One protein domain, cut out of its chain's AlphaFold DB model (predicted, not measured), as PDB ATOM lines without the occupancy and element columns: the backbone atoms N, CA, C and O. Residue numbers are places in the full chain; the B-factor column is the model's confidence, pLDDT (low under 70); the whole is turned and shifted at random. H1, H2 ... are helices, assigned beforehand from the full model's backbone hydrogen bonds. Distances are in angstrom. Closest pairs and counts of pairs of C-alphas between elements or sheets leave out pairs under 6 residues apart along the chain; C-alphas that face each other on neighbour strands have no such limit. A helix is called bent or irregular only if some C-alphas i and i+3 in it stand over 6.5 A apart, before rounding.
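What this domain is: This is residues 149 to 301 of the 301 residues of an uncharacterized protein of Hyaloscypha variabilis F (UniProt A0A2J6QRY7). A short helix, H4, bridges H2 and H7 in the middle of an elongated helical body, from which the long helix H1 reaches out as an arm with residues 149 to 155 sticking out. H5 runs side by side with H7 in the opposite direction, H6 and H7 make a hairpin, and H3 sits at the far end of H2. A stretch with no named element, residues 205 to 237, leads from H3 back to H4. The printed part has 153 residues with seven named helices, H1 to H7 in chain order, and no named strand: all helix. It is compact by its radius of gyration of the C-alphas, 16.9 A, and spans 57 by 34 by 28 A.

How they stand to each other: H1, residues 149 to 173, is close but not clearly touching H4, residues 238 to 246; the closest C-alphas, of Met 171 and Arg 243, are 6.9 A apart. H2, residues 177 to 194, touches H4 with residues 179 to 183 alone, about perpendicular at 82 degrees; the closest C-alphas, of Tyr 183 and Val 244, are 5.1 A apart. H2 and H3, residues 198 to 204, only just touch, and only at the corner, with 3 pairs of C-alphas within 8 A. The hub is H7, residues 279 to 299. It touches H4 about perpendicular at 78 degrees, with C-alphas 238 and 291 closest at 4.8 A. H5, residues 255 to 267, touches H7 at a shallow tilt of 18 degrees, opposite ways, closest at C-alphas 265 and 292, 5.6 A. H6, residues 270 to 277, forms a hairpin with H7, closest at C-alphas 270 and 285, 5.5 A. Each O i to N i+4 pair is within hydrogen-bond range in H1 to H6, and 15 of 17 are in H7.

Where its parts are: H1 begins at C-alpha 149 (120.650, 177.446, 180.961) and is 35.9 A long; H2 is 25.6 A. H7 is 30.3 A long, ending at C-alpha 299 (144.055, 164.521, 182.809). It is irregular, with C-alphas 280 and 283 7.8 A apart, and has a kink of 31 degrees near residue 286.

The domain as a whole: The C-alphas farthest apart, of Asp 151 and Gln 199, are 59.4 A apart. The printed part has no cut, and the link from H3 to H4 is long, with 33 residues. The mean pLDDT of the printed part is 81.6; it is under 70 at residues 170 to 178, 198 to 210, 220, 222 to 226 and 248 to 252.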
ATOM      1  N   GLU A 149     119.489 177.361 180.070       81.44
ATOM      2  CA  GLU A 149     120.650 177.446 180.961       81.44
ATOM      3  C   GLU A 149     121.618 176.275 180.743       81.44
ATOM      4  O   GLU A 149     122.832 176.475 180.729       81.44
ATOM      5  N   ARG A 150     121.097 175.065 180.495       79.44
ATOM      6  CA  ARG A 150     121.920 173.909 180.126       79.44
ATOM      7  C   ARG A 150     122.644 174.140 178.798       79.44
ATOM      8  O   ARG A 150     123.857 173.978 178.753       79.44
ATOM      9  N   ASP A 151     121.939 174.588 177.762       82.56
ATOM     10  CA  ASP A 151     122.533 174.850 176.443       82.56
ATOM     11  C   ASP A 151     123.607 175.951 176.516       82.56
ATOM     12  O   ASP A 151     124.634 175.887 175.835       82.56
ATOM     13  N   ARG A 152     123.411 176.953 177.385       82.38
ATOM     14  CA  ARG A 152     124.413 177.989 177.661       82.38
ATOM     15  C   ARG A 152     125.661 177.411 178.332       82.38
ATOM     16  O   ARG A 152     126.767 177.765 177.927       82.38
ATOM     17  N   GLN A 153     125.501 176.531 179.322       79.06
ATOM     18  CA  GLN A 153     126.624 175.857 179.982       79.06
ATOM     19  C   GLN A 153     127.371 174.919 179.033       79.06
ATOM     20  O   GLN A 153     128.600 174.905 179.035       79.06
ATOM     21  N   ASP A 154     126.651 174.179 178.192       81.19
ATOM     22  CA  ASP A 154     127.255 173.266 177.223       81.19
ATOM     23  C   ASP A 154     128.036 174.044 176.147       81.19
ATOM     24  O   ASP A 154     129.159 173.666 175.809       81.19
ATOM     25  N   ARG A 155     127.519 175.195 175.680       83.75
ATOM     26  CA  ARG A 155     128.260 176.082 174.765       83.75
ATOM     27  C   ARG A 155     129.523 176.657 175.417       83.75
ATOM     28  O   ARG A 155     130.575 176.643 174.786       83.75
ATOM     29  N   GLN A 156     129.441 177.104 176.673       80.38
ATOM     30  CA  GLN A 156     130.613 177.576 177.423       80.38
ATOM     31  C   GLN A 156     131.664 176.471 177.574       80.38
ATOM     32  O   GLN A 156     132.831 176.697 177.265       80.38
ATOM     33  N   ARG A 157     131.245 175.256 177.943       78.38
ATOM     34  CA  ARG A 157     132.144 174.104 178.069       78.38
ATOM     35  C   ARG A 157     132.843 173.778 176.747       78.38
ATOM     36  O   ARG A 157     134.040 173.511 176.739       78.38
ATOM     37  N   ALA A 158     132.119 173.821 175.628       80.25
ATOM     38  CA  ALA A 158     132.688 173.563 174.307       80.25
ATOM     39  C   ALA A 158     133.711 174.638 173.887       80.25
ATOM     40  O   ALA A 158     134.776 174.313 173.356       80.25
ATOM     41  N   GLU A 159     133.422 175.915 174.154       82.06
ATOM     42  CA  GLU A 159     134.361 177.021 173.920       82.06
ATOM     43  C   GLU A 159     135.634 176.867 174.769       82.06
ATOM     44  O   GLU A 159     136.748 177.059 174.275       82.06
ATOM     45  N   GLU A 160     135.492 176.452 176.029       74.62
ATOM     46  CA  GLU A 160     136.605 176.198 176.947       74.62
ATOM     47  C   GLU A 160     137.461 175.003 176.519       74.62
ATOM     48  O   GLU A 160     138.694 175.059 176.575       74.62
ATOM     49  N   GLU A 161     136.828 173.928 176.053       79.44
ATOM     50  CA  GLU A 161     137.528 172.763 175.527       79.44
ATOM     51  C   GLU A 161     138.343 173.128 174.279       79.44
ATOM     52  O   GLU A 161     139.511 172.749 174.163       79.44
ATOM     53  N   MET A 162     137.776 173.935 173.377       77.81
ATOM     54  CA  MET A 162     138.460 174.455 172.188       77.81
ATOM     55  C   MET A 162     139.616 175.396 172.544       77.81
ATOM     56  O   MET A 162     140.703 175.283 171.964       77.81
ATOM     57  N   ALA A 163     139.430 176.292 173.516       77.88
ATOM     58  CA  ALA A 163     140.491 177.169 174.010       77.88
ATOM     59  C   ALA A 163     141.643 176.358 174.616       77.88
ATOM     60  O   ALA A 163     142.813 176.626 174.339       77.88
ATOM     61  N   TRP A 164     141.328 175.311 175.382       70.56
ATOM     62  CA  TRP A 164     142.339 174.437 175.960       70.56
ATOM     63  C   TRP A 164     143.040 173.573 174.919       70.56
ATOM     64  O   TRP A 164     144.262 173.473 174.955       70.56
ATOM     65  N   LYS A 165     142.310 172.991 173.962       77.81
ATOM     66  CA  LYS A 165     142.900 172.273 172.822       77.81
ATOM     67  C   LYS A 165     143.852 173.181 172.048       77.81
ATOM     68  O   LYS A 165     144.955 172.762 171.702       77.81
ATOM     69  N   THR A 166     143.469 174.439 171.837       78.38
ATOM     70  CA  THR A 166     144.310 175.441 171.172       78.38
ATOM     71  C   THR A 166     145.557 175.751 171.995       78.38
ATOM     72  O   THR A 166     146.658 175.699 171.451       78.38
ATOM     73  N   LEU A 167     145.417 175.977 173.304       71.75
ATOM     74  CA  LEU A 167     146.545 176.219 174.203       71.75
ATOM     75  C   LEU A 167     147.477 175.009 174.287       71.75
ATOM     76  O   LEU A 167     148.680 175.178 174.152       71.75
ATOM     77  N   ASN A 168     146.961 173.789 174.446       70.50
ATOM     78  CA  ASN A 168     147.767 172.568 174.465       70.50
ATOM     79  C   ASN A 168     148.498 172.360 173.138       70.50
ATOM     80  O   ASN A 168     149.674 172.005 173.141       70.50
ATOM     81  N   ARG A 169     147.840 172.625 172.005       72.75
ATOM     82  CA  ARG A 169     148.461 172.547 170.680       72.75
ATOM     83  C   ARG A 169     149.538 173.612 170.499       72.75
ATOM     84  O   ARG A 169     150.604 173.310 169.972       72.75
ATOM     85  N   GLU A 170     149.285 174.849 170.919       69.50
ATOM     86  CA  GLU A 170     150.292 175.911 170.896       69.50
ATOM     87  C   GLU A 170     151.454 175.604 171.838       69.50
ATOM     88  O   GLU A 170     152.601 175.790 171.455       69.50
ATOM     89  N   MET A 171     151.185 175.082 173.032       65.50
ATOM     90  CA  MET A 171     152.207 174.690 173.999       65.50
ATOM     91  C   MET A 171     153.026 173.506 173.497       65.50
ATOM     92  O   MET A 171     154.238 173.541 173.631       65.50
ATOM     93  N   GLY A 172     152.404 172.516 172.849       62.78
ATOM     94  CA  GLY A 172     153.099 171.401 172.199       62.78
ATOM     95  C   GLY A 172     153.998 171.864 171.050       62.78
ATOM     96  O   GLY A 172     155.129 171.407 170.927       62.78
ATOM     97  N   LYS A 173     153.548 172.844 170.255       62.38
ATOM     98  CA  LYS A 173     154.365 173.481 169.203       62.38
ATOM     99  C   LYS A 173     155.459 174.396 169.759       62.38
ATOM    100  O   LYS A 173     156.472 174.607 169.101       62.38
ATOM    101  N   ARG A 174     155.238 174.969 170.946       52.53
ATOM    102  CA  ARG A 174     156.129 175.909 171.638       52.53
ATOM    103  C   ARG A 174     156.779 175.299 172.880       52.53
ATOM    104  O   ARG A 174     157.173 176.061 173.772       52.53
ATOM    105  N   VAL A 175     156.986 173.975 172.923       56.28
ATOM    106  CA  VAL A 175     158.046 173.384 173.759       56.28
ATOM    107  C   VAL A 175     159.370 173.836 173.144       56.28
ATOM    108  O   VAL A 175     160.065 173.143 172.415       56.28
ATOM    109  N   THR A 176     159.613 175.121 173.337       59.19
ATOM    110  CA  THR A 176     160.779 175.870 172.930       59.19
ATOM    111  C   THR A 176     161.899 175.463 173.867       59.19
ATOM    112  O   THR A 176     161.644 175.112 175.021       59.19
ATOM    113  N   SER A 177     163.144 175.569 173.411       63.66
ATOM    114  CA  SER A 177     164.325 175.465 174.278       63.66
ATOM    115  C   SER A 177     164.157 176.258 175.585       63.66
ATOM    116  O   SER A 177     164.502 175.766 176.655       63.66
ATOM    117  N   ALA A 178     163.492 177.418 175.517       68.44
ATOM    118  CA  ALA A 178     163.152 178.243 176.673       68.44
ATOM    119  C   ALA A 178     162.279 177.537 177.733       68.44
ATOM    120  O   ALA A 178     162.519 177.716 178.923       68.44
ATOM    121  N   ALA A 179     161.279 176.731 177.351       71.56
ATOM    122  CA  ALA A 179     160.462 175.984 178.317       71.56
ATOM    123  C   ALA A 179     161.283 174.893 179.025       71.56
ATOM    124  O   ALA A 179     161.103 174.645 180.219       71.56
ATOM    125  N   THR A 180     162.221 174.283 178.300       80.25
ATOM    126  CA  THR A 180     163.165 173.305 178.843       80.25
ATOM    127  C   THR A 180     164.115 173.934 179.849       80.25
ATOM    128  O   THR A 180     164.370 173.352 180.903       80.25
ATOM    129  N   ASP A 181     164.615 175.132 179.562       85.75
ATOM    130  CA  ASP A 181     165.526 175.831 180.464       85.75
ATOM    131  C   ASP A 181     164.806 176.346 181.712       85.75
ATOM    132  O   ASP A 181     165.315 176.187 182.819       85.75
ATOM    133  N   GLU A 182     163.572 176.837 181.579       89.00
ATOM    134  CA  GLU A 182     162.740 177.172 182.739       89.00
ATOM    135  C   GLU A 182     162.471 175.958 183.630       89.00
ATOM    136  O   GLU A 182     162.563 176.062 184.855       89.00
ATOM    137  N   TYR A 183     162.193 174.793 183.036       89.50
ATOM    138  CA  TYR A 183     162.059 173.557 183.797       89.50
ATOM    139  C   TYR A 183     163.352 173.192 184.528       89.50
ATOM    140  O   TYR A 183     163.300 172.849 185.708       89.50
ATOM    141  N   LYS A 184     164.509 173.254 183.853       89.81
ATOM    142  CA  LYS A 184     165.817 172.944 184.460       89.81
ATOM    143  C   LYS A 184     166.112 173.856 185.649       89.81
ATOM    144  O   LYS A 184     166.567 173.375 186.684       89.81
ATOM    145  N   THR A 185     165.829 175.148 185.520       91.00
ATOM    146  CA  THR A 185     165.984 176.107 186.617       91.00
ATOM    147  C   THR A 185     165.039 175.759 187.761       91.00
ATOM    148  O   THR A 185     165.489 175.525 188.879       91.00
ATOM    149  N   TRP A 186     163.748 175.588 187.469       92.81
ATOM    150  CA  TRP A 186     162.751 175.277 188.489       92.81
ATOM    151  C   TRP A 186     163.031 173.953 189.214       92.81
ATOM    152  O   TRP A 186     162.915 173.883 190.436       92.81
ATOM    153  N   ILE A 187     163.452 172.894 188.510       91.19
ATOM    154  CA  ILE A 187     163.775 171.612 189.152       91.19
ATOM    155  C   ILE A 187     165.037 171.711 190.012       91.19
ATOM    156  O   ILE A 187     165.116 171.044 191.044       91.19
ATOM    157  N   ASN A 188     166.012 172.535 189.620       90.50
ATOM    158  CA  ASN A 188     167.195 172.797 190.433       90.50
ATOM    159  C   ASN A 188     166.817 173.561 191.705       90.50
ATOM    160  O   ASN A 188     167.189 173.125 192.794       90.50
ATOM    161  N   ASP A 189     165.970 174.583 191.597       91.00
ATOM    162  CA  ASP A 189     165.419 175.293 192.753       91.00
ATOM    163  C   ASP A 189     164.644 174.338 193.670       91.00
ATOM    164  O   ASP A 189     164.818 174.347 194.887       91.00
ATOM    165  N   CYS A 190     163.850 173.426 193.099       91.44
ATOM    166  CA  CYS A 190     163.166 172.379 193.857       91.44
ATOM    167  C   CYS A 190     164.143 171.437 194.571       91.44
ATOM    168  O   CYS A 190     163.873 171.002 195.690       91.44
ATOM    169  N   LYS A 191     165.260 171.062 193.940       90.06
ATOM    170  CA  LYS A 191     166.281 170.215 194.580       90.06
ATOM    171  C   LYS A 191     166.938 170.937 195.750       90.06
ATOM    172  O   LYS A 191     167.135 170.310 196.781       90.06
ATOM    173  N   ILE A 192     167.219 172.230 195.613       88.44
ATOM    174  CA  ILE A 192     167.789 173.053 196.686       88.44
ATOM    175  C   ILE A 192     166.774 173.200 197.827       88.44
ATOM    176  O   ILE A 192     167.107 172.970 198.987       88.44
ATOM    177  N   PHE A 193     165.516 173.503 197.499       88.94
ATOM    178  CA  PHE A 193     164.442 173.684 198.475       88.94
ATOM    179  C   PHE A 193     164.136 172.408 199.264       88.94
ATOM    180  O   PHE A 193     164.038 172.441 200.483       88.94
ATOM    181  N   PHE A 194     164.016 171.262 198.590       87.81
ATOM    182  CA  PHE A 194     163.703 169.990 199.248       87.81
ATOM    183  C   PHE A 194     164.939 169.201 199.708       87.81
ATOM    184  O   PHE A 194     164.776 168.157 200.346       87.81
ATOM    185  N   GLY A 195     166.148 169.646 199.361       83.69
ATOM    186  CA  GLY A 195     167.401 168.958 199.655       83.69
ATOM    187  C   GLY A 195     167.679 168.925 201.152       83.69
ATOM    188  O   GLY A 195     167.447 169.907 201.847       83.69
ATOM    189  N   ASN A 196     168.157 167.797 201.674       70.94
ATOM    190  CA  ASN A 196     168.392 167.616 203.113       70.94
ATOM    191  C   ASN A 196     169.679 168.282 203.614       70.94
ATOM    192  O   ASN A 196     169.871 168.399 204.821       70.94
ATOM    193  N   ASP A 197     170.565 168.680 202.706       70.75
ATOM    194  CA  ASP A 197     171.883 169.164 203.072       70.75
ATOM    195  C   ASP A 197     171.844 170.656 203.443       70.75
ATOM    196  O   ASP A 197     171.525 171.541 202.649       70.75
ATOM    197  N   ILE A 198     172.156 170.917 204.710       65.31
ATOM    198  CA  ILE A 198     172.207 172.250 205.308       65.31
ATOM    199  C   ILE A 198     173.249 173.116 204.591       65.31
ATOM    200  O   ILE A 198     173.033 174.318 204.444       65.31
ATOM    201  N   GLN A 199     174.344 172.531 204.090       63.47
ATOM    202  CA  GLN A 199     175.397 173.287 203.415       63.47
ATOM    203  C   GLN A 199     174.953 173.803 202.048       63.47
ATOM    204  O   GLN A 199     175.214 174.959 201.714       63.47
ATOM    205  N   THR A 200     174.237 172.994 201.265       66.44
ATOM    206  CA  THR A 200     173.652 173.452 199.994       66.44
ATOM    207  C   THR A 200     172.614 174.549 200.222       66.44
ATOM    208  O   THR A 200     172.599 175.534 199.487       66.44
ATOM    209  N   ARG A 201     171.808 174.463 201.286       66.06
ATOM    210  CA  ARG A 201     170.871 175.540 201.659       66.06
ATOM    211  C   ARG A 201     171.585 176.824 202.098       66.06
ATOM    212  O   ARG A 201     171.189 177.908 201.679       66.06
ATOM    213  N   ALA A 202     172.646 176.697 202.896       61.78
ATOM    214  CA  ALA A 202     173.455 177.813 203.389       61.78
ATOM    215  C   ALA A 202     174.232 178.527 202.271       61.78
ATOM    216  O   ALA A 202     174.402 179.738 202.314       61.78
ATOM    217  N   LYS A 203     174.679 177.800 201.239       64.19
ATOM    218  CA  LYS A 203     175.348 178.401 200.070       64.19
ATOM    219  C   LYS A 203     174.401 179.253 199.222       64.19
ATOM    220  O   LYS A 203     174.834 180.235 198.629       64.19
ATOM    221  N   HIS A 204     173.119 178.892 199.169       62.12
ATOM    222  CA  HIS A 204     172.115 179.594 198.364       62.12
ATOM    223  C   HIS A 204     171.339 180.675 199.127       62.12
ATOM    224  O   HIS A 204     170.607 181.448 198.510       62.12
ATOM    225  N   SER A 205     171.486 180.757 200.450       59.59
ATOM    226  CA  SER A 205     170.827 181.773 201.265       59.59
ATOM    227  C   SER A 205     171.757 182.279 202.357       59.59
ATOM    228  O   SER A 205     172.293 181.495 203.131       59.59
ATOM    229  N   MET A 206     171.861 183.606 202.484       58.16
ATOM    230  CA  MET A 206     172.591 184.300 203.562       58.16
ATOM    231  C   MET A 206     172.140 183.879 204.976       58.16
ATOM    232  O   MET A 206     172.810 184.176 205.960       58.16
ATOM    233  N   SER A 207     171.003 183.188 205.094       57.81
ATOM    234  CA  SER A 207     170.522 182.576 206.328       57.81
ATOM    235  C   SER A 207     170.044 181.152 206.049       57.81
ATOM    236  O   SER A 207     169.137 180.957 205.239       57.81
ATOM    237  N   VAL A 208     170.598 180.174 206.770       54.00
ATOM    238  CA  VAL A 208     170.272 178.735 206.674       54.00
ATOM    239  C   VAL A 208     168.761 178.455 206.758       54.00
ATOM    240  O   VAL A 208     168.258 177.534 206.117       54.00
ATOM    241  N   ASP A 209     168.023 179.309 207.471       57.94
ATOM    242  CA  ASP A 209     166.582 179.178 207.707       57.94
ATOM    243  C   ASP A 209     165.687 179.755 206.594       57.94
ATOM    244  O   ASP A 209     164.460 179.711 206.705       57.94
ATOM    245  N   ARG A 210     166.250 180.333 205.523       66.19
ATOM    246  CA  ARG A 210     165.464 181.023 204.481       66.19
ATOM    247  C   ARG A 210     165.861 180.613 203.075       66.19
ATOM    248  O   ARG A 210     166.264 181.451 202.267       66.19
ATOM    249  N   VAL A 211     165.735 179.332 202.754       78.44
ATOM    250  CA  VAL A 211     165.728 178.929 201.342       78.44
ATOM    251  C   VAL A 211     164.428 179.438 200.714       78.44
ATOM    252  O   VAL A 211     163.358 179.137 201.254       78.44
ATOM    253  N   PRO A 212     164.484 180.233 199.632       87.19
ATOM    254  CA  PRO A 212     163.286 180.760 198.993       87.19
ATOM    255  C   PRO A 212     162.459 179.636 198.363       87.19
ATOM    256  O   PRO A 212     162.999 178.639 197.884       87.19
ATOM    257  N   PHE A 213     161.139 179.816 198.332       90.50
ATOM    258  CA  PHE A 213     160.243 178.914 197.615       90.50
ATOM    259  C   PHE A 213     160.574 178.887 196.109       90.50
ATOM    260  O   PHE A 213     160.750 179.964 195.530       90.50
ATOM    261  N   PRO A 214     160.622 177.709 195.455       92.81
ATOM    262  CA  PRO A 214     160.862 177.593 194.017       92.81
ATOM    263  C   PRO A 214     159.773 178.306 193.216       92.81
ATOM    264  O   PRO A 214     158.591 177.977 193.332       92.81
ATOM    265  N   LYS A 215     160.156 179.278 192.387       89.88
ATOM    266  CA  LYS A 215     159.199 180.089 191.624       89.88
ATOM    267  C   LYS A 215     159.156 179.661 190.170       89.88
ATOM    268  O   LYS A 215     160.183 179.530 189.514       89.88
ATOM    269  N   ILE A 216     157.940 179.493 189.663       92.62
ATOM    270  CA  ILE A 216     157.688 179.354 188.233       92.62
ATOM    271  C   ILE A 216     157.537 180.762 187.651       92.62
ATOM    272  O   ILE A 216     156.810 181.572 188.231       92.62
ATOM    273  N   PRO A 217     158.202 181.092 186.531       88.88
ATOM    274  CA  PRO A 217     157.994 182.371 185.874       88.88
ATOM    275  C   PRO A 217     156.556 182.455 185.355       88.88
ATOM    276  O   PRO A 217     156.131 181.662 184.506       88.88
ATOM    277  N   ALA A 218     155.815 183.428 185.881       87.31
ATOM    278  CA  ALA A 218     154.461 183.732 185.450       87.31
ATOM    279  C   ALA A 218     154.480 184.193 183.992       87.31
ATOM    280  O   ALA A 218     155.191 185.139 183.639       87.31
ATOM    281  N   ARG A 219     153.687 183.547 183.140       81.38
ATOM    282  CA  ARG A 219     153.394 184.056 181.803       81.38
ATOM    283  C   ARG A 219     151.920 184.415 181.719       81.38
ATOM    284  O   ARG A 219     151.095 183.991 182.521       81.38
ATOM    285  N   PHE A 220     151.591 185.268 180.754       67.75
ATOM    286  CA  PHE A 220     150.220 185.722 180.595       67.75
ATOM    287  C   PHE A 220     149.325 184.534 180.222       67.75
ATOM    288  O   PHE A 220     149.447 183.957 179.141       67.75
ATOM    289  N   CYS A 221     148.431 184.160 181.137       75.50
ATOM    290  CA  CYS A 221     147.420 183.148 180.889       75.50
ATOM    291  C   CYS A 221     146.378 183.713 179.921       75.50
ATOM    292  O   CYS A 221     145.533 184.516 180.315       75.50
ATOM    293  N   LEU A 222     146.428 183.269 178.664       65.88
ATOM    294  CA  LEU A 222     145.459 183.648 177.626       65.88
ATOM    295  C   LEU A 222     144.057 183.077 177.886       65.88
ATOM    296  O   LEU A 222     143.077 183.527 177.300       65.88
ATOM    297  N   VAL A 223     143.950 182.098 178.786       68.19
ATOM    298  CA  VAL A 223     142.683 181.498 179.191       68.19
ATOM    299  C   VAL A 223     142.072 182.332 180.322       68.19
ATOM    300  O   VAL A 223     142.552 182.336 181.460       68.19
ATOM    301  N   SER A 224     141.012 183.063 179.975       62.41
ATOM    302  CA  SER A 224     140.178 183.848 180.895       62.41
ATOM    303  C   SER A 224     138.991 183.045 181.458       62.41
ATOM    304  O   SER A 224     138.083 183.633 182.047       62.41
ATOM    305  N   SER A 225     138.958 181.726 181.249       63.09
ATOM    306  CA  SER A 225     137.847 180.886 181.705       63.09
ATOM    307  C   SER A 225     137.828 180.714 183.225       63.09
ATOM    308  O   SER A 225     138.851 180.849 183.906       63.09
ATOM    309  N   ARG A 226     136.638 180.388 183.749       66.81
ATOM    310  CA  ARG A 226     136.395 180.118 185.178       66.81
ATOM    311  C   ARG A 226     137.189 178.919 185.702       66.81
ATOM    312  O   ARG A 226     137.451 178.845 186.896       66.81
ATOM    313  N   ASP A 227     137.621 178.041 184.805       74.50
ATOM    314  CA  ASP A 227     138.351 176.813 185.125       74.50
ATOM    315  C   ASP A 227     139.859 177.019 185.330       74.50
ATOM    316  O   ASP A 227     140.598 176.067 185.588       74.50
ATOM    317  N   CYS A 228     140.357 178.252 185.203       86.75
ATOM    318  CA  CYS A 228     141.752 178.574 185.477       86.75
ATOM    319  C   CYS A 228     141.985 178.763 186.982       86.75
ATOM    320  O   CYS A 228     141.706 179.827 187.531       86.75
ATOM    321  N   VAL A 229     142.568 177.758 187.642       90.81
ATOM    322  CA  VAL A 229     143.037 177.901 189.027       90.81
ATOM    323  C   VAL A 229     144.283 178.792 189.056       90.81
ATOM    324  O   VAL A 229     145.286 178.497 188.394       90.81
ATOM    325  N   ARG A 230     144.212 179.893 189.816       91.94
ATOM    326  CA  ARG A 230     145.294 180.874 189.995       91.94
ATOM    327  C   ARG A 230     145.701 180.952 191.462       91.94
ATOM    328  O   ARG A 230     144.837 181.010 192.330       91.94
ATOM    329  N   GLY A 231     147.008 180.967 191.713       91.81
ATOM    330  CA  GLY A 231     147.574 181.247 193.030       91.81
ATOM    331  C   GLY A 231     147.835 182.741 193.184       91.81
ATOM    332  O   GLY A 231     148.541 183.330 192.363       91.81
ATOM    333  N   GLU A 232     147.272 183.361 194.217       91.44
ATOM    334  CA  GLU A 232     147.443 184.793 194.485       91.44
ATOM    335  C   GLU A 232     148.845 185.087 195.022       91.44
ATOM    336  O   GLU A 232     149.474 186.076 194.643       91.44
ATOM    337  N   LYS A 233     149.369 184.205 195.880       92.62
ATOM    338  CA  LYS A 233     150.678 184.366 196.512       92.62
ATOM    339  C   LYS A 233     151.819 184.101 195.539       92.62
ATOM    340  O   LYS A 233     152.823 184.815 195.560       92.62
ATOM    341  N   LEU A 234     151.669 183.083 194.694       91.25
ATOM    342  CA  LEU A 234     152.655 182.735 193.672       91.25
ATOM    343  C   LEU A 234     152.514 183.568 192.391       91.25
ATOM    344  O   LEU A 234     153.472 183.637 191.623       91.25
ATOM    345  N   ASN A 235     151.365 184.217 192.177       92.56
ATOM    346  CA  ASN A 235     151.027 184.974 190.968       92.56
ATOM    347  C   ASN A 235     151.214 184.157 189.671       92.56
ATOM    348  O   ASN A 235     151.668 184.673 188.652       92.56
ATOM    349  N   ILE A 236     150.889 182.864 189.726       93.31
ATOM    350  CA  ILE A 236     150.927 181.927 188.594       93.31
ATOM    351  C   ILE A 236     149.589 181.204 188.474       93.31
ATOM    352  O   ILE A 236     148.789 181.177 189.412       93.31
ATOM    353  N   CYS A 237     149.350 180.586 187.322       92.75
ATOM    354  CA  CYS A 237     148.183 179.738 187.112       92.75
ATOM    355  C   CYS A 237     148.558 178.285 186.810       92.75
ATOM    356  O   CYS A 237     149.701 177.968 186.470       92.75
ATOM    357  N   GLN A 238     147.564 177.395 186.840       91.56
ATOM    358  CA  GLN A 238     147.755 175.986 186.478       91.56
ATOM    359  C   GLN A 238     148.361 175.792 185.074       91.56
ATOM    360  O   GLN A 238     149.077 174.820 184.842       91.56
ATOM    361  N   HIS A 239     148.128 176.720 184.136       88.38
ATOM    362  CA  HIS A 239     148.710 176.659 182.791       88.38
ATOM    363  C   HIS A 239     150.222 176.911 182.805       88.38
ATOM    364  O   HIS A 239     150.944 176.282 182.037       88.38
ATOM    365  N   ASP A 240     150.715 177.790 183.683       90.06
ATOM    366  CA  ASP A 240     152.153 178.024 183.848       90.06
ATOM    367  C   ASP A 240     152.836 176.788 184.435       90.06
ATOM    368  O   ASP A 240     153.898 176.380 183.965       90.06
ATOM    369  N   VAL A 241     152.187 176.150 185.414       91.50
ATOM    370  CA  VAL A 241     152.650 174.887 186.001       91.50
ATOM    371  C   VAL A 241     152.715 173.798 184.930       91.50
ATOM    372  O   VAL A 241     153.747 173.147 184.768       91.50
ATOM    373  N   LEU A 242     151.652 173.650 184.136       89.25
ATOM    374  CA  LEU A 242     151.606 172.715 183.013       89.25
ATOM    375  C   LEU A 242     152.727 172.982 182.003       89.25
ATOM    376  O   LEU A 242     153.395 172.048 181.561       89.25
ATOM    377  N   ARG A 243     152.951 174.253 181.656       87.06
ATOM    378  CA  ARG A 243     153.976 174.698 180.705       87.06
ATOM    379  C   ARG A 243     155.372 174.293 181.145       87.06
ATOM    380  O   ARG A 243     156.110 173.707 180.358       87.06
ATOM    381  N   VAL A 244     155.720 174.594 182.394       89.69
ATOM    382  CA  VAL A 244     157.036 174.263 182.945       89.69
ATOM    383  C   VAL A 244     157.199 172.752 183.054       89.69
ATOM    384  O   VAL A 244     158.210 172.219 182.611       89.69
ATOM    385  N   LEU A 245     156.197 172.023 183.550       88.38
ATOM    386  CA  LEU A 245     156.291 170.566 183.687       88.38
ATOM    387  C   LEU A 245     156.401 169.831 182.340       88.38
ATOM    388  O   LEU A 245     157.168 168.867 182.241       88.38
ATOM    389  N   LYS A 246     155.701 170.306 181.299       84.31
ATOM    390  CA  LYS A 246     155.826 169.806 179.916       84.31
ATOM    391  C   LYS A 246     157.126 170.240 179.229       84.31
ATOM    392  O   LYS A 246     157.529 169.623 178.247       84.31
ATOM    393  N   GLY A 247     157.833 171.234 179.771       75.00
ATOM    394  CA  GLY A 247     159.131 171.702 179.279       75.00
ATOM    395  C   GLY A 247     160.236 170.640 179.273       75.00
ATOM    396  O   GLY A 247     161.259 170.846 178.639       75.00
ATOM    397  N   LEU A 248     160.052 169.469 179.897       67.12
ATOM    398  CA  LEU A 248     161.068 168.405 179.915       67.12
ATOM    399  C   LEU A 248     161.445 167.851 178.525       67.12
ATOM    400  O   LEU A 248     162.345 167.018 178.438       67.12
ATOM    401  N   GLY A 249     160.740 168.238 177.458       54.16
ATOM    402  CA  GLY A 249     161.024 167.814 176.084       54.16
ATOM    403  C   GLY A 249     160.741 166.336 175.806       54.16
ATOM    404  O   GLY A 249     160.782 165.919 174.654       54.16
ATOM    405  N   LYS A 250     160.417 165.538 176.829       55.81
ATOM    406  CA  LYS A 250     159.870 164.200 176.646       55.81
ATOM    407  C   LYS A 250     158.360 164.311 176.498       55.81
ATOM    408  O   LYS A 250     157.693 164.804 177.410       55.81
ATOM    409  N   GLN A 251     157.851 163.835 175.365       55.44
ATOM    410  CA  GLN A 251     156.440 163.520 175.143       55.44
ATOM    411  C   GLN A 251     156.025 162.338 176.027       55.44
ATOM    412  O   GLN A 251     155.642 161.277 175.551       55.44
ATOM    413  N   ASN A 252     156.160 162.495 177.339       65.12
ATOM    414  CA  ASN A 252     155.455 161.635 178.261       65.12
ATOM    415  C   ASN A 252     153.997 162.070 178.123       65.12
ATOM    416  O   ASN A 252     153.615 163.121 178.635       65.12
ATOM    417  N   GLU A 253     153.244 161.327 177.327       73.12
ATOM    418  CA  GLU A 253     151.796 161.435 177.189       73.12
ATOM    419  C   GLU A 253     151.162 160.218 177.878       73.12
ATOM    420  O   GLU A 253     151.835 159.223 178.154       73.12
ATOM    421  N   GLY A 254     149.877 160.306 178.220       80.31
ATOM    422  CA  GLY A 254     149.158 159.201 178.853       80.31
ATOM    423  C   GLY A 254     149.588 158.917 180.297       80.31
ATOM    424  O   GLY A 254     149.713 159.823 181.126       80.31
ATOM    425  N   GLU A 255     149.776 157.639 180.627       83.19
ATOM    426  CA  GLU A 255     149.895 157.173 182.014       83.19
ATOM    427  C   GLU A 255     151.155 157.688 182.727       83.19
ATOM    428  O   GLU A 255     151.073 158.158 183.865       83.19
ATOM    429  N   GLU A 256     152.307 157.723 182.050       84.88
ATOM    430  CA  GLU A 256     153.561 158.216 182.642       84.88
ATOM    431  C   GLU A 256     153.476 159.689 183.072       84.88
ATOM    432  O   GLU A 256     154.079 160.115 184.067       84.88
ATOM    433  N   TRP A 257     152.735 160.492 182.306       87.44
ATOM    434  CA  TRP A 257     152.487 161.894 182.623       87.44
ATOM    435  C   TRP A 257     151.620 162.031 183.868       87.44
ATOM    436  O   TRP A 257     151.952 162.788 184.787       87.44
ATOM    437  N   LEU A 258     150.551 161.241 183.938       89.75
ATOM    438  CA  LEU A 258     149.654 161.226 185.080       89.75
ATOM    439  C   LEU A 258     150.377 160.783 186.361       89.75
ATOM    440  O   LEU A 258     150.230 161.410 187.414       89.75
ATOM    441  N   GLU A 259     151.202 159.738 186.293       90.50
ATOM    442  CA  GLU A 259     152.024 159.298 187.423       90.50
ATOM    443  C   GLU A 259     152.990 160.382 187.903       90.50
ATOM    444  O   GLU A 259     153.240 160.535 189.105       90.50
ATOM    445  N   ARG A 260     153.551 161.155 186.974       88.38
ATOM    446  CA  ARG A 260     154.431 162.272 187.305       88.38
ATOM    447  C   ARG A 260     153.677 163.398 188.004       88.38
ATOM    448  O   ARG A 260     154.163 163.893 189.022       88.38
ATOM    449  N   LEU A 261     152.491 163.765 187.516       91.62
ATOM    450  CA  LEU A 261     151.626 164.740 188.185       91.62
ATOM    451  C   LEU A 261     151.252 164.278 189.596       91.62
ATOM    452  O   LEU A 261     151.364 165.059 190.539       91.62
ATOM    453  N   LYS A 262     150.909 162.995 189.779       93.19
ATOM    454  CA  LYS A 262     150.634 162.404 191.101       93.19
ATOM    455  C   LYS A 262     151.842 162.492 192.044       93.19
ATOM    456  O   LYS A 262     151.680 162.813 193.227       93.19
ATOM    457  N   ARG A 263     153.057 162.245 191.538       93.19
ATOM    458  CA  ARG A 263     154.308 162.376 192.309       93.19
ATOM    459  C   ARG A 263     154.574 163.815 192.737       93.19
ATOM    460  O   ARG A 263     154.821 164.052 193.920       93.19
ATOM    461  N   GLU A 264     154.483 164.770 191.815       93.38
ATOM    462  CA  GLU A 264     154.655 166.191 192.135       93.38
ATOM    463  C   GLU A 264     153.562 166.671 193.097       93.38
ATOM    464  O   GLU A 264     153.872 167.251 194.133       93.38
ATOM    465  N   ARG A 265     152.290 166.330 192.860       94.81
ATOM    466  CA  ARG A 265     151.186 166.632 193.786       94.81
ATOM    467  C   ARG A 265     151.499 166.160 195.209       94.81
ATOM    468  O   ARG A 265     151.349 166.919 196.161       94.81
ATOM    469  N   THR A 266     151.952 164.918 195.363       94.62
ATOM    470  CA  THR A 266     152.296 164.363 196.682       94.62
ATOM    471  C   THR A 266     153.477 165.106 197.305       94.62
ATOM    472  O   THR A 266     153.468 165.398 198.501       94.62
ATOM    473  N   ARG A 267     154.486 165.466 196.505       93.50
ATOM    474  CA  ARG A 267     155.652 166.238 196.957       93.50
ATOM    475  C   ARG A 267     155.262 167.613 197.502       93.50
ATOM    476  O   ARG A 267     155.795 168.019 198.533       93.50
ATOM    477  N   TRP A 268     154.332 168.291 196.837       95.06
ATOM    478  CA  TRP A 268     153.860 169.634 197.189       95.06
ATOM    479  C   TRP A 268     152.732 169.652 198.224       95.06
ATOM    480  O   TRP A 268     152.223 170.721 198.548       95.06
ATOM    481  N   HIS A 269     152.350 168.499 198.780       95.38
ATOM    482  CA  HIS A 269     151.338 168.448 199.829       95.38
ATOM    483  C   HIS A 269     151.745 169.338 201.023       95.38
ATOM    484  O   HIS A 269     152.883 169.218 201.495       95.38
ATOM    485  N   PRO A 270     150.846 170.191 201.555       94.00
ATOM    486  CA  PRO A 270     151.181 171.136 202.623       94.00
ATOM    487  C   PRO A 270     151.768 170.436 203.852       94.00
ATOM    488  O   PRO A 270     152.750 170.914 204.406       94.00
ATOM    489  N   ASP A 271     151.274 169.249 204.219       92.94
ATOM    490  CA  ASP A 271     151.849 168.472 205.329       92.94
ATOM    491  C   ASP A 271     153.306 168.056 205.085       92.94
ATOM    492  O   ASP A 271     154.121 168.067 206.009       92.94
ATOM    493  N   ASN A 272     153.658 167.699 203.846       91.19
ATOM    494  CA  ASN A 272     155.018 167.295 203.496       91.19
ATOM    495  C   ASN A 272     155.968 168.493 203.510       91.19
ATOM    496  O   ASN A 272     157.092 168.379 204.005       91.19
ATOM    497  N   VAL A 273     155.508 169.645 203.014       90.94
ATOM    498  CA  VAL A 273     156.282 170.891 203.046       90.94
ATOM    499  C   VAL A 273     156.440 171.387 204.483       90.94
ATOM    500  O   VAL A 273     157.563 171.652 204.904       90.94
ATOM    501  N   ASN A 274     155.368 171.395 205.276       89.38
ATOM    502  CA  ASN A 274     155.389 171.822 206.674       89.38
ATOM    503  C   ASN A 274     156.358 170.995 207.525       89.38
ATOM    504  O   ASN A 274     157.084 171.551 208.348       89.38
ATOM    505  N   ARG A 275     156.415 169.674 207.310       87.12
ATOM    506  CA  ARG A 275     157.353 168.786 208.017       87.12
ATOM    507  C   ARG A 275     158.819 169.068 207.684       87.12
ATOM    508  O   ARG A 275     159.668 168.876 208.547       87.12
ATOM    509  N   LYS A 276     159.126 169.479 206.450       84.25
ATOM    510  CA  LYS A 276     160.511 169.656 205.974       84.25
ATOM    511  C   LYS A 276     161.031 171.087 206.095       84.25
ATOM    512  O   LYS A 276     162.208 171.273 206.385       84.25
ATOM    513  N   MET A 277     160.169 172.067 205.842       83.00
ATOM    514  CA  MET A 277     160.529 173.479 205.670       83.00
ATOM    515  C   MET A 277     159.820 174.405 206.669       83.00
ATOM    516  O   MET A 277     160.049 175.613 206.659       83.00
ATOM    517  N   GLY A 278     158.972 173.854 207.542       84.44
ATOM    518  CA  GLY A 278     158.176 174.621 208.495       84.44
ATOM    519  C   GLY A 278     156.959 175.300 207.860       84.44
ATOM    520  O   GLY A 278     156.682 175.161 206.672       84.44
ATOM    521  N   LYS A 279     156.221 176.054 208.682       87.56
ATOM    522  CA  LYS A 279     154.927 176.660 208.312       87.56
ATOM    523  C   LYS A 279     155.029 177.897 207.416       87.56
ATOM    524  O   LYS A 279     154.015 178.378 206.923       87.56
ATOM    525  N   ASN A 280     156.235 178.422 207.206       87.56
ATOM    526  CA  ASN A 280     156.437 179.670 206.465       87.56
ATOM    527  C   ASN A 280     156.033 179.564 204.989       87.56
ATOM    528  O   ASN A 280     155.735 180.584 204.382       87.56
ATOM    529  N   TRP A 281     156.020 178.347 204.439       90.94
ATOM    530  CA  TRP A 281     155.719 178.067 203.033       90.94
ATOM    531  C   TRP A 281     154.401 177.316 202.835       90.94
ATOM    532  O   TRP A 281     154.153 176.771 201.761       90.94
ATOM    533  N   GLU A 282     153.564 177.231 203.874       92.12
ATOM    534  CA  GLU A 282     152.324 176.455 203.817       92.12
ATOM    535  C   GLU A 282     151.362 176.999 202.753       92.12
ATOM    536  O   GLU A 282     150.724 176.223 202.040       92.12
ATOM    537  N   VAL A 283     151.260 178.326 202.638       94.25
ATOM    538  CA  VAL A 283     150.339 178.994 201.708       94.25
ATOM    539  C   VAL A 283     150.785 178.760 200.268       94.25
ATOM    540  O   VAL A 283     150.001 178.288 199.451       94.25
ATOM    541  N   GLU A 284     152.061 179.000 199.976       94.69
ATOM    542  CA  GLU A 284     152.665 178.781 198.663       94.69
ATOM    543  C   GLU A 284     152.584 177.304 198.242       94.69
ATOM    544  O   GLU A 284     152.223 176.990 197.106       94.69
ATOM    545  N   ALA A 285     152.855 176.377 199.167       94.88
ATOM    546  CA  ALA A 285     152.717 174.945 198.916       94.88
ATOM    547  C   ALA A 285     151.264 174.547 198.634       94.88
ATOM    548  O   ALA A 285     151.008 173.755 197.729       94.88
ATOM    549  N   ARG A 286     150.306 175.116 199.376       96.06
ATOM    550  CA  ARG A 286     148.874 174.869 199.180       96.06
ATOM    551  C   ARG A 286     148.404 175.342 197.808       96.06
ATOM    552  O   ARG A 286     147.683 174.601 197.146       96.06
ATOM    553  N   GLU A 287     148.825 176.524 197.364       95.56
ATOM    554  CA  GLU A 287     148.509 177.018 196.017       95.56
ATOM    555  C   GLU A 287     149.092 176.103 194.935       95.56
ATOM    556  O   GLU A 287     148.378 175.689 194.019       95.56
ATOM    557  N   MET A 288     150.368 175.718 195.063       95.56
ATOM    558  CA  MET A 288     151.008 174.786 194.127       95.56
ATOM    559  C   MET A 288     150.279 173.437 194.083       95.56
ATOM    560  O   MET A 288     150.007 172.902 193.007       95.56
ATOM    561  N   PHE A 289     149.901 172.908 195.248       96.44
ATOM    562  CA  PHE A 289     149.131 171.676 195.368       96.44
ATOM    563  C   PHE A 289     147.766 171.772 194.677       96.44
ATOM    564  O   PHE A 289     147.391 170.849 193.961       96.44
ATOM    565  N   GLN A 290     147.035 172.878 194.848       96.00
ATOM    566  CA  GLN A 290     145.734 173.092 194.202       96.00
ATOM    567  C   GLN A 290     145.849 173.127 192.675       96.00
ATOM    568  O   GLN A 290     145.051 172.495 191.986       96.00
ATOM    569  N   MET A 291     146.866 173.805 192.136       95.19
ATOM    570  CA  MET A 291     147.106 173.831 190.690       95.19
ATOM    571  C   MET A 291     147.466 172.441 190.148       95.19
ATOM    572  O   MET A 291     146.936 172.024 189.121       95.19
ATOM    573  N   LEU A 292     148.314 171.683 190.852       94.94
ATOM    574  CA  LEU A 292     148.649 170.301 190.482       94.94
ATOM    575  C   LEU A 292     147.446 169.354 190.598       94.94
ATOM    576  O   LEU A 292     147.301 168.444 189.780       94.94
ATOM    577  N   GLN A 293     146.576 169.569 191.587       95.12
ATOM    578  CA  GLN A 293     145.332 168.822 191.754       95.12
ATOM    579  C   GLN A 293     144.410 169.027 190.555       95.12
ATOM    580  O   GLN A 293     143.974 168.046 189.960       95.12
ATOM    581  N   ALA A 294     144.178 170.283 190.171       92.94
ATOM    582  CA  ALA A 294     143.333 170.626 189.035       92.94
ATOM    583  C   ALA A 294     143.866 170.030 187.720       92.94
ATOM    584  O   ALA A 294     143.097 169.492 186.925       92.94
ATOM    585  N   LEU A 295     145.190 170.039 187.520       91.12
ATOM    586  CA  LEU A 295     145.816 169.369 186.375       91.12
ATOM    587  C   LEU A 295     145.614 167.849 186.410       91.12
ATOM    588  O   LEU A 295     145.298 167.256 185.384       91.12
ATOM    589  N   THR A 296     145.772 167.223 187.580       91.88
ATOM    590  CA  THR A 296     145.611 165.768 187.730       91.88
ATOM    591  C   THR A 296     144.173 165.339 187.456       91.88
ATOM    592  O   THR A 296     143.958 164.398 186.705       91.88
ATOM    593  N   GLU A 297     143.191 166.034 188.038       90.75
ATOM    594  CA  GLU A 297     141.765 165.740 187.840       90.75
ATOM    595  C   GLU A 297     141.342 165.902 186.382       90.75
ATOM    596  O   GLU A 297     140.496 165.153 185.898       90.75
ATOM    597  N   ARG A 298     141.933 166.873 185.682       84.50
ATOM    598  CA  ARG A 298     141.632 167.113 184.277       84.50
ATOM    599  C   ARG A 298     142.204 166.039 183.361       84.50
ATOM    600  O   ARG A 298     141.522 165.661 182.425       84.50
ATOM    601  N   GLU A 299     143.419 165.567 183.622       84.19
ATOM    602  CA  GLU A 299     144.055 164.521 182.809       84.19
ATOM    603  C   GLU A 299     143.418 163.136 183.033       84.19
ATOM    604  O   GLU A 299     143.546 162.252 182.197       84.19
ATOM    605  N   THR A 300     142.731 162.931 184.163       84.62
ATOM    606  CA  THR A 300     141.968 161.699 184.436       84.62
ATOM    607  C   THR A 300     140.567 161.655 183.823       84.62
ATOM    608  O   THR A 300     139.917 160.619 183.936       84.62
ATOM    609  N   ARG A 301     140.069 162.769 183.275       73.75
ATOM    610  CA  ARG A 301     138.745 162.850 182.642       73.75
ATOM    611  C   ARG A 301     138.855 162.609 181.148       73.75
ATOM    612  O   ARG A 301     137.942 161.935 180.636       73.75
TER     613      ARG A 301